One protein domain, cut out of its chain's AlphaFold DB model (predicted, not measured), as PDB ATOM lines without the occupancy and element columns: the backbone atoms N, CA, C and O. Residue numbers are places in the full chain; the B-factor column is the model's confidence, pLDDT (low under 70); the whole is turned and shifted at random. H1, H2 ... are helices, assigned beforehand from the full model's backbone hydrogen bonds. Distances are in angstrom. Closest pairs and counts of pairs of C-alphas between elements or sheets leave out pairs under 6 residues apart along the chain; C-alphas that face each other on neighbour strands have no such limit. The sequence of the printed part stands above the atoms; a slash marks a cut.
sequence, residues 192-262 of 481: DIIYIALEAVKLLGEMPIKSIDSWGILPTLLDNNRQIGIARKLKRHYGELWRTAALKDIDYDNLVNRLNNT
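What this domain is: This is residues 192 to 262 of the 481 residues of an uncharacterized protein of Wolfiporia cocos (strain MD-104) (UniProt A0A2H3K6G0). Four short helices are set round a small middle with few contacts between them, no two side by side: H1, the longest, is on one side, H3 and H4 on the other, and H2 towards one end. Two long links reach to opposite ends of the longest axis, residues 215 to 229 past H2 and H3 at one end and residues 238 to 251 as a wide loop at the other. The printed part has 71 residues with four named helices in the order H1, H2, H3, H4 and no named strand; the class is all helix, though the helices hold 35 of the 71 residues, under half. The whole is compact, with a radius of gyration of the C-alphas of 11.8 A, and spans 32 by 25 by 24 A.

Where its parts are: H1 is residues 192 to 203, 16.4 A from first to last C-alpha, and begins with C-alpha 192 at (121.386, 266.416, 291.432). H3 is residues 230 to 237, 10.5 A long, with C-alpha 230 at (111.062, 272.018, 294.273). H4 is residues 252 to 260, 11.8 A long, and ends with C-alpha 260 at (102.043, 271.151, 301.377). H2 is residues 209 to 214, 8.6 A long.

How they stand to each other: H1 and H3 are close but not clearly touching; their closest C-alphas, of Ile 194 and Ile 230, are 6.9 A apart. They run opposite ways at a steep tilt of 49 degrees. H3 and H4 only just touch, with 3 pairs of C-alphas within 8 A, the closest those of Ala 231 and Leu 259 at 6.4 A. They run opposite ways at a steep tilt of 64 degrees. H2 and H4 are close but not clearly touching, with the closest C-alphas, of Ile 209 and Leu 259, 7.6 A apart; they run the same way at a steep tilt of 59 degrees. H1 and H4 are only just apart, at 8.3 A, and H1 and H2 only just apart, at 8.0 A. H2 and H3 are apart. In H1, H2, H3 and H4 every O i to N i+4 pair is within hydrogen-bond range.

The domain as a whole: The two C-alphas farthest apart, those of Asn 225 and Ala 245, are 34.6 A from each other. The printed part has no cut. The link from H1 to H2 is tight, with 5 residues; the links from H2 to H3, with 15 residues, and from H3 to H4, with 14, are long. Residues 236 to 241, of which 236 to 237 belong to H3, stand free. The mean pLDDT of the printed part is 77.0, and 25 residues are under 70: residues 236 to 250, 252 to 253 and 255 to 262.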
ATOM      1  N   ASP A 192     120.515 266.536 290.261       87.62
ATOM      2  CA  ASP A 192     121.386 266.416 291.432       87.62
ATOM      3  C   ASP A 192     121.209 267.613 292.368       87.62
ATOM      4  O   ASP A 192     121.040 267.448 293.577       87.62
ATOM      5  N   ILE A 193     121.088 268.823 291.811       88.69
ATOM      6  CA  ILE A 193     120.795 270.049 292.572       88.69
ATOM      7  C   ILE A 193     119.474 269.922 293.354       88.69
ATOM      8  O   ILE A 193     119.359 270.453 294.462       88.69
ATOM      9  N   ILE A 194     118.477 269.208 292.817       87.00
ATOM     10  CA  ILE A 194     117.201 268.966 293.508       87.00
ATOM     11  C   ILE A 194     117.408 267.996 294.681       87.00
ATOM     12  O   ILE A 194     116.932 268.276 295.784       87.00
ATOM     13  N   TYR A 195     118.134 266.893 294.475       85.31
ATOM     14  CA  TYR A 195     118.439 265.923 295.536       85.31
ATOM     15  C   TYR A 195     119.270 266.548 296.663       85.31
ATOM     16  O   TYR A 195     118.910 266.431 297.837       85.31
ATOM     17  N   ILE A 196     120.323 267.288 296.313       91.19
ATOM     18  CA  ILE A 196     121.206 267.982 297.257       91.19
ATOM     19  C   ILE A 196     120.425 269.025 298.068       91.19
ATOM     20  O   ILE A 196     120.596 269.112 299.285       91.19
ATOM     21  N   ALA A 197     119.527 269.788 297.437       92.12
ATOM     22  CA  ALA A 197     118.693 270.758 298.146       92.12
ATOM     23  C   ALA A 197     117.749 270.101 299.169       92.12
ATOM     24  O   ALA A 197     117.514 270.663 300.236       92.12
ATOM     25  N   LEU A 198     117.223 268.908 298.880       88.44
ATOM     26  CA  LEU A 198     116.293 268.209 299.774       88.44
ATOM     27  C   LEU A 198     117.006 267.532 300.945       88.44
ATOM     28  O   LEU A 198     116.531 267.631 302.077       88.44
ATOM     29  N   GLU A 199     118.176 266.936 300.711       89.81
ATOM     30  CA  GLU A 199     119.020 266.440 301.802       89.81
ATOM     31  C   GLU A 199     119.522 267.606 302.678       89.81
ATOM     32  O   GLU A 199     119.527 267.499 303.902       89.81
ATOM     33  N   ALA A 200     119.819 268.775 302.093       93.88
ATOM     34  CA  ALA A 200     120.134 269.984 302.857       93.88
ATOM     35  C   ALA A 200     118.963 270.452 303.743       93.88
ATOM     36  O   ALA A 200     119.180 270.802 304.902       93.88
ATOM     37  N   VAL A 201     117.717 270.420 303.249       91.75
ATOM     38  CA  VAL A 201     116.519 270.724 304.061       91.75
ATOM     39  C   VAL A 201     116.338 269.716 305.199       91.75
ATOM     40  O   VAL A 201     116.004 270.113 306.314       91.75
ATOM     41  N   LYS A 202     116.608 268.428 304.960       87.88
ATOM     42  CA  LYS A 202     116.589 267.387 305.999       87.88
ATOM     43  C   LYS A 202     117.652 267.638 307.077       87.88
ATOM     44  O   LYS A 202     117.325 267.576 308.260       87.88
ATOM     45  N   LEU A 203     118.876 268.005 306.692       91.88
ATOM     46  CA  LEU A 203     119.951 268.392 307.622       91.88
ATOM     47  C   LEU A 203     119.624 269.656 308.446       91.88
ATOM     48  O   LEU A 203     120.194 269.844 309.517       91.88
ATOM     49  N   LEU A 204     118.699 270.505 307.982       93.62
ATOM     50  CA  LEU A 204     118.214 271.696 308.701       93.62
ATOM     51  C   LEU A 204     117.058 271.416 309.682       93.62
ATOM     52  O   LEU A 204     116.664 272.313 310.431       93.62
ATOM     53  N   GLY A 205     116.518 270.193 309.703       90.19
ATOM     54  CA  GLY A 205     115.533 269.748 310.690       90.19
ATOM     55  C   GLY A 205     114.246 270.580 310.705       90.19
ATOM     56  O   GLY A 205     113.476 270.592 309.740       90.19
ATOM     57  N   GLU A 206     113.976 271.247 311.828       89.56
ATOM     58  CA  GLU A 206     112.735 271.994 312.081       89.56
ATOM     59  C   GLU A 206     112.728 273.427 311.518       89.56
ATOM     60  O   GLU A 206     111.703 274.104 311.605       89.56
ATOM     61  N   MET A 207     113.821 273.894 310.898       92.31
ATOM     62  CA  MET A 207     113.898 275.256 310.354       92.31
ATOM     63  C   MET A 207     112.717 275.557 309.396       92.31
ATOM     64  O   MET A 207     112.433 274.753 308.498       92.31
ATOM     65  N   PRO A 208     112.011 276.699 309.543       90.88
ATOM     66  CA  PRO A 208     110.876 277.028 308.685       90.88
ATOM     67  C   PRO A 208     111.290 277.187 307.219       90.88
ATOM     68  O   PRO A 208     112.172 277.978 306.893       90.88
ATOM     69  N   ILE A 209     110.590 276.500 306.311       88.38
ATOM     70  CA  ILE A 209     110.913 276.476 304.871       88.38
ATOM     71  C   ILE A 209     110.946 277.891 304.262       88.38
ATOM     72  O   ILE A 209     111.827 278.198 303.465       88.38
ATOM     73  N   LYS A 210     110.047 278.790 304.693       88.75
ATOM     74  CA  LYS A 210     110.040 280.203 304.266       88.75
ATOM     75  C   LYS A 210     111.329 280.945 304.646       88.75
ATOM     76  O   LYS A 210     111.787 281.785 303.876       88.75
ATOM     77  N   SER A 211     111.913 280.628 305.802       91.94
ATOM     78  CA  SER A 211     113.202 281.180 306.227       91.94
ATOM     79  C   SER A 211     114.336 280.615 305.373       91.94
ATOM     80  O   SER A 211     115.169 281.387 304.910       91.94
ATOM     81  N   ILE A 212     114.324 279.309 305.073       93.75
ATOM     82  CA  ILE A 212     115.304 278.674 304.171       93.75
ATOM     83  C   ILE A 212     115.281 279.331 302.778       93.75
ATOM     84  O   ILE A 212     116.330 279.741 302.278       93.75
ATOM     85  N   ASP A 213     114.091 279.498 302.187       92.19
ATOM     86  CA  ASP A 213     113.900 280.132 300.871       92.19
ATOM     87  C   ASP A 213     114.367 281.598 300.845       92.19
ATOM     88  O   ASP A 213     114.956 282.046 299.859       92.19
ATOM     89  N   SER A 214     114.156 282.353 301.932       92.75
ATOM     90  CA  SER A 214     114.530 283.774 302.010       92.75
ATOM     91  C   SER A 214     116.038 284.039 301.887       92.75
ATOM     92  O   SER A 214     116.435 285.117 301.447       92.75
ATOM     93  N   TRP A 215     116.890 283.054 302.200       94.44
ATOM     94  CA  TRP A 215     118.345 283.194 302.076       94.44
ATOM     95  C   TRP A 215     118.867 283.102 300.641       94.44
ATOM     96  O   TRP A 215     120.010 283.512 300.399       94.44
ATOM     97  N   GLY A 216     118.085 282.527 299.719       92.62
ATOM     98  CA  GLY A 216     118.480 282.304 298.324       92.62
ATOM     99  C   GLY A 216     119.717 281.413 298.142       92.62
ATOM    100  O   GLY A 216     120.423 281.562 297.149       92.62
ATOM    101  N   ILE A 217     120.027 280.546 299.116       95.31
ATOM    102  CA  ILE A 217     121.158 279.598 299.046       95.31
ATOM    103  C   ILE A 217     120.743 278.319 298.312       95.31
ATOM    104  O   ILE A 217     121.477 277.835 297.457       95.31
ATOM    105  N   LEU A 218     119.572 277.779 298.658       93.25
ATOM    106  CA  LEU A 218     118.967 276.647 297.963       93.25
ATOM    107  C   LEU A 218     118.135 277.144 296.766       93.25
ATOM    108  O   LEU A 218     117.658 278.285 296.786       93.25
ATOM    109  N   PRO A 219     117.895 276.302 295.743       91.31
ATOM    110  CA  PRO A 219     116.834 276.558 294.776       91.31
ATOM    111  C   PRO A 219     115.485 276.628 295.502       91.31
ATOM    112  O   PRO A 219     115.282 275.923 296.489       91.31
ATOM    113  N   THR A 220     114.554 277.451 295.008       90.50
ATOM    114  CA  THR A 220     113.300 277.722 295.726       90.50
ATOM    115  C   THR A 220     112.516 276.437 296.010       90.50
ATOM    116  O   THR A 220     112.193 275.670 295.097       90.50
ATOM    117  N   LEU A 221     112.204 276.207 297.282       88.19
ATOM    118  CA  LEU A 221     111.530 275.025 297.802       88.19
ATOM    119  C   LEU A 221     110.019 275.123 297.592       88.19
ATOM    120  O   LEU A 221     109.404 274.190 297.062       88.19
ATOM    121  N   LEU A 222     109.442 276.272 297.955       83.94
ATOM    122  CA  LEU A 222     108.036 276.609 297.737       83.94
ATOM    123  C   LEU A 222     107.829 277.318 296.394       83.94
ATOM    124  O   LEU A 222     108.748 277.871 295.793       83.94
ATOM    125  N   ASP A 223     106.599 277.307 295.892       79.75
ATOM    126  CA  ASP A 223     106.258 278.067 294.692       79.75
ATOM    127  C   ASP A 223     106.223 279.573 294.969       79.75
ATOM    128  O   ASP A 223     105.659 280.023 295.966       79.75
ATOM    129  N   ASN A 224     106.762 280.361 294.040       81.19
ATOM    130  CA  ASN A 224     106.663 281.818 294.062       81.19
ATOM    131  C   ASN A 224     106.163 282.359 292.709       81.19
ATOM    132  O   ASN A 224     106.013 281.619 291.738       81.19
ATOM    133  N   ASN A 225     105.916 283.668 292.624       74.81
ATOM    134  CA  ASN A 225     105.346 284.311 291.428       74.81
ATOM    135  C   ASN A 225     106.226 284.227 290.161       74.81
ATOM    136  O   ASN A 225     105.781 284.637 289.093       74.81
ATOM    137  N   ARG A 226     107.479 283.764 290.270       74.88
ATOM    138  CA  ARG A 226     108.455 283.690 289.169       74.88
ATOM    139  C   ARG A 226     108.931 282.270 288.868       74.88
ATOM    140  O   ARG A 226     109.369 282.018 287.750       74.88
ATOM    141  N   GLN A 227     108.896 281.363 289.843       77.88
ATOM    142  CA  GLN A 227     109.470 280.025 289.731       77.88
ATOM    143  C   GLN A 227     108.608 278.970 290.429       77.88
ATOM    144  O   GLN A 227     108.061 279.186 291.512       77.88
ATOM    145  N   ILE A 228     108.535 277.800 289.793       78.50
ATOM    146  CA  ILE A 228     107.940 276.596 290.374       78.50
ATOM    147  C   ILE A 228     108.912 276.033 291.413       78.50
ATOM    148  O   ILE A 228     110.074 275.755 291.083       78.50
ATOM    149  N   GLY A 229     108.415 275.843 292.633       85.00
ATOM    150  CA  GLY A 229     109.192 275.329 293.759       85.00
ATOM    151  C   GLY A 229     109.565 273.859 293.588       85.00
ATOM    152  O   GLY A 229     108.879 273.108 292.883       85.00
ATOM    153  N   ILE A 230     110.638 273.424 294.253       84.69
ATOM    154  CA  ILE A 230     111.062 272.018 294.273       84.69
ATOM    155  C   ILE A 230     109.889 271.106 294.662       84.69
ATOM    156  O   ILE A 230     109.616 270.159 293.929       84.69
ATOM    157  N   ALA A 231     109.114 271.432 295.703       78.38
ATOM    158  CA  ALA A 231     107.979 270.612 296.149       78.38
ATOM    159  C   ALA A 231     106.993 270.256 295.014       78.38
ATOM    160  O   ALA A 231     106.571 269.105 294.860       78.38
ATOM    161  N   ARG A 232     106.661 271.235 294.159       76.06
ATOM    162  CA  ARG A 232     105.755 271.040 293.019       76.06
ATOM    163  C   ARG A 232     106.438 270.336 291.841       76.06
ATOM    164  O   ARG A 232     105.765 269.582 291.137       76.06
ATOM    165  N   LYS A 233     107.746 270.536 291.630       78.75
ATOM    166  CA  LYS A 233     108.543 269.788 290.632       78.75
ATOM    167  C   LYS A 233     108.571 268.295 290.964       78.75
ATOM    168  O   LYS A 233     108.228 267.486 290.102       78.75
ATOM    169  N   LEU A 234     108.863 267.940 292.218       72.69
ATOM    170  CA  LEU A 234     108.879 266.556 292.707       72.69
ATOM    171  C   LEU A 234     107.558 265.831 292.438       72.69
ATOM    172  O   LEU A 234     107.538 264.776 291.804       72.69
ATOM    173  N   LYS A 235     106.444 266.454 292.847       70.75
ATOM    174  CA  LYS A 235     105.086 265.912 292.685       70.75
ATOM    175  C   LYS A 235     104.696 265.653 291.224       70.75
ATOM    176  O   LYS A 235     103.830 264.822 290.976       70.75
ATOM    177  N   ARG A 236     105.290 266.375 290.266       69.19
ATOM    178  CA  ARG A 236     104.977 266.259 288.830       69.19
ATOM    179  C   ARG A 236     105.867 265.276 288.082       69.19
ATOM    180  O   ARG A 236     105.360 264.560 287.230       69.19
ATOM    181  N   HIS A 237     107.171 265.290 288.346       66.12
ATOM    182  CA  HIS A 237     108.146 264.643 287.464       66.12
ATOM    183  C   HIS A 237     108.638 263.280 287.951       66.12
ATOM    184  O   HIS A 237     109.123 262.510 287.129       66.12
ATOM    185  N   TYR A 238     108.533 262.971 289.249       62.66
ATOM    186  CA  TYR A 238     109.334 261.878 289.810       62.66
ATOM    187  C   TYR A 238     108.631 260.958 290.827       62.66
ATOM    188  O   TYR A 238     109.297 260.155 291.477       62.66
ATOM    189  N   GLY A 239     107.300 261.022 290.959       57.09
ATOM    190  CA  GLY A 239     106.544 260.311 292.009       57.09
ATOM    191  C   GLY A 239     106.737 258.783 292.099       57.09
ATOM    192  O   GLY A 239     106.473 258.208 293.155       57.09
ATOM    193  N   GLU A 240     107.219 258.131 291.035       56.56
ATOM    194  CA  GLU A 240     107.521 256.688 291.011       56.56
ATOM    195  C   GLU A 240     109.024 256.382 291.127       56.56
ATOM    196  O   GLU A 240     109.408 255.549 291.951       56.56
ATOM    197  N   LEU A 241     109.884 257.103 290.390       55.97
ATOM    198  CA  LEU A 241     111.351 256.963 290.465       55.97
ATOM    199  C   LEU A 241     111.896 257.189 291.887       55.97
ATOM    200  O   LEU A 241     112.904 256.607 292.269       55.97
ATOM    201  N   TRP A 242     111.206 257.982 292.710       54.75
ATOM    202  CA  TRP A 242     111.643 258.326 294.069       54.75
ATOM    203  C   TRP A 242     111.613 257.172 295.073       54.75
ATOM    204  O   TRP A 242     112.181 257.287 296.157       54.75
ATOM    205  N   ARG A 243     110.982 256.044 294.733       54.31
ATOM    206  CA  ARG A 243     110.867 254.888 295.635       54.31
ATOM    207  C   ARG A 243     112.050 253.916 295.544       54.31
ATOM    208  O   ARG A 243     112.073 252.922 296.273       54.31
ATOM    209  N   THR A 244     113.029 254.157 294.668       48.53
ATOM    210  CA  THR A 244     114.135 253.213 294.442       48.53
ATOM    211  C   THR A 244     115.345 253.463 295.348       48.53
ATOM    212  O   THR A 244     116.021 254.480 295.246       48.53
ATOM    213  N   ALA A 245     115.642 252.454 296.175       48.09
ATOM    214  CA  ALA A 245     116.888 252.187 296.910       48.09
ATOM    215  C   ALA A 245     117.477 253.273 297.839       48.09
ATOM    216  O   ALA A 245     117.596 253.002 299.031       48.09
ATOM    217  N   ALA A 246     117.868 254.446 297.334       50.69
ATOM    218  CA  ALA A 246     118.800 255.356 298.016       50.69
ATOM    219  C   ALA A 246     118.189 256.219 299.140       50.69
ATOM    220  O   ALA A 246     118.927 256.746 299.965       50.69
ATOM    221  N   LEU A 247     116.859 256.373 299.186       52.91
ATOM    222  CA  LEU A 247     116.169 257.315 300.087       52.91
ATOM    223  C   LEU A 247     115.126 256.646 301.006       52.91
ATOM    224  O   LEU A 247     114.207 257.309 301.482       52.91
ATOM    225  N   LYS A 248     115.251 255.335 301.266       58.41
ATOM    226  CA  LYS A 248     114.279 254.565 302.076       58.41
ATOM    227  C   LYS A 248     114.082 255.082 303.508       58.41
ATOM    228  O   LYS A 248     113.017 254.857 304.071       58.41
ATOM    229  N   ASP A 249     115.078 255.771 304.061       59.56
ATOM    230  CA  ASP A 249     115.083 256.248 305.451       59.56
ATOM    231  C   ASP A 249     114.549 257.686 305.610       59.56
ATOM    232  O   ASP A 249     114.595 258.253 306.703       59.56
ATOM    233  N   ILE A 250     114.058 258.312 304.534       60.34
ATOM    234  CA  ILE A 250     113.425 259.634 304.598       60.34
ATOM    235  C   ILE A 250     111.911 259.455 304.712       60.34
ATOM    236  O   ILE A 250     111.276 258.924 303.802       60.34
ATOM    237  N   ASP A 251     111.324 259.978 305.794       70.56
ATOM    238  CA  ASP A 251     109.876 260.181 305.938       70.56
ATOM    239  C   ASP A 251     109.414 261.284 304.966       70.56
ATOM    240  O   ASP A 251     109.232 262.461 305.298       70.56
ATOM    241  N   TYR A 252     109.343 260.893 303.696       65.06
ATOM    242  CA  TYR A 252     109.081 261.778 302.576       65.06
ATOM    243  C   TYR A 252     107.640 262.282 302.588       65.06
ATOM    244  O   TYR A 252     107.409 263.433 302.226       65.06
ATOM    245  N   ASP A 253     106.688 261.479 303.069       67.38
ATOM    246  CA  ASP A 253     105.305 261.918 303.248       67.38
ATOM    247  C   ASP A 253     105.236 263.065 304.266       67.38
ATOM    248  O   ASP A 253     104.580 264.068 304.005       67.38
ATOM    249  N   ASN A 254     105.983 263.006 305.371       73.88
ATOM    250  CA  ASN A 254     106.082 264.112 306.328       73.88
ATOM    251  C   ASN A 254     106.793 265.343 305.744       73.88
ATOM    252  O   ASN A 254     106.294 266.457 305.898       73.88
ATOM    253  N   LEU A 255     107.889 265.185 304.990       69.19
ATOM    254  CA  LEU A 255     108.541 266.316 304.306       69.19
ATOM    255  C   LEU A 255     107.613 266.976 303.268       69.19
ATOM    256  O   LEU A 255     107.495 268.202 303.221       69.19
ATOM    257  N   VAL A 256     106.911 266.176 302.466       67.69
ATOM    258  CA  VAL A 256     105.926 266.633 301.478       67.69
ATOM    259  C   VAL A 256     104.711 267.258 302.157       67.69
ATOM    260  O   VAL A 256     104.218 268.272 301.673       67.69
ATOM    261  N   ASN A 257     104.256 266.734 303.295       68.69
ATOM    262  CA  ASN A 257     103.197 267.345 304.092       68.69
ATOM    263  C   ASN A 257     103.666 268.665 304.719       68.69
ATOM    264  O   ASN A 257     102.947 269.647 304.622       68.69
ATOM    265  N   ARG A 258     104.900 268.777 305.231       68.69
ATOM    266  CA  ARG A 258     105.487 270.063 305.669       68.69
ATOM    267  C   ARG A 258     105.553 271.093 304.535       68.69
ATOM    268  O   ARG A 258     105.325 272.273 304.786       68.69
ATOM    269  N   LEU A 259     105.834 270.660 303.304       64.69
ATOM    270  CA  LEU A 259     105.842 271.516 302.108       64.69
ATOM    271  C   LEU A 259     104.426 271.855 301.594       64.69
ATOM    272  O   LEU A 259     104.244 272.913 300.996       64.69
ATOM    273  N   ASN A 260     103.432 270.991 301.833       62.69
ATOM    274  CA  ASN A 260     102.043 271.151 301.377       62.69
ATOM    275  C   ASN A 260     101.071 271.678 302.452       62.69
ATOM    276  O   ASN A 260      99.947 272.021 302.096       62.69
ATOM    277  N   ASN A 261     101.468 271.776 303.728       56.03
ATOM    278  CA  ASN A 261     100.641 272.213 304.871       56.03
ATOM    279  C   ASN A 261     100.318 273.723 304.869       56.03
ATOM    280  O   ASN A 261     100.157 274.364 305.907       56.03
ATOM    281  N   THR A 262     100.160 274.312 303.688       52.78
ATOM    282  CA  THR A 262      99.167 275.365 303.508       52.78
ATOM    283  C   THR A 262      97.794 274.696 303.501       52.78
ATOM    284  O   THR A 262      97.406 274.121 302.483       52.78
TER     285      THR A 262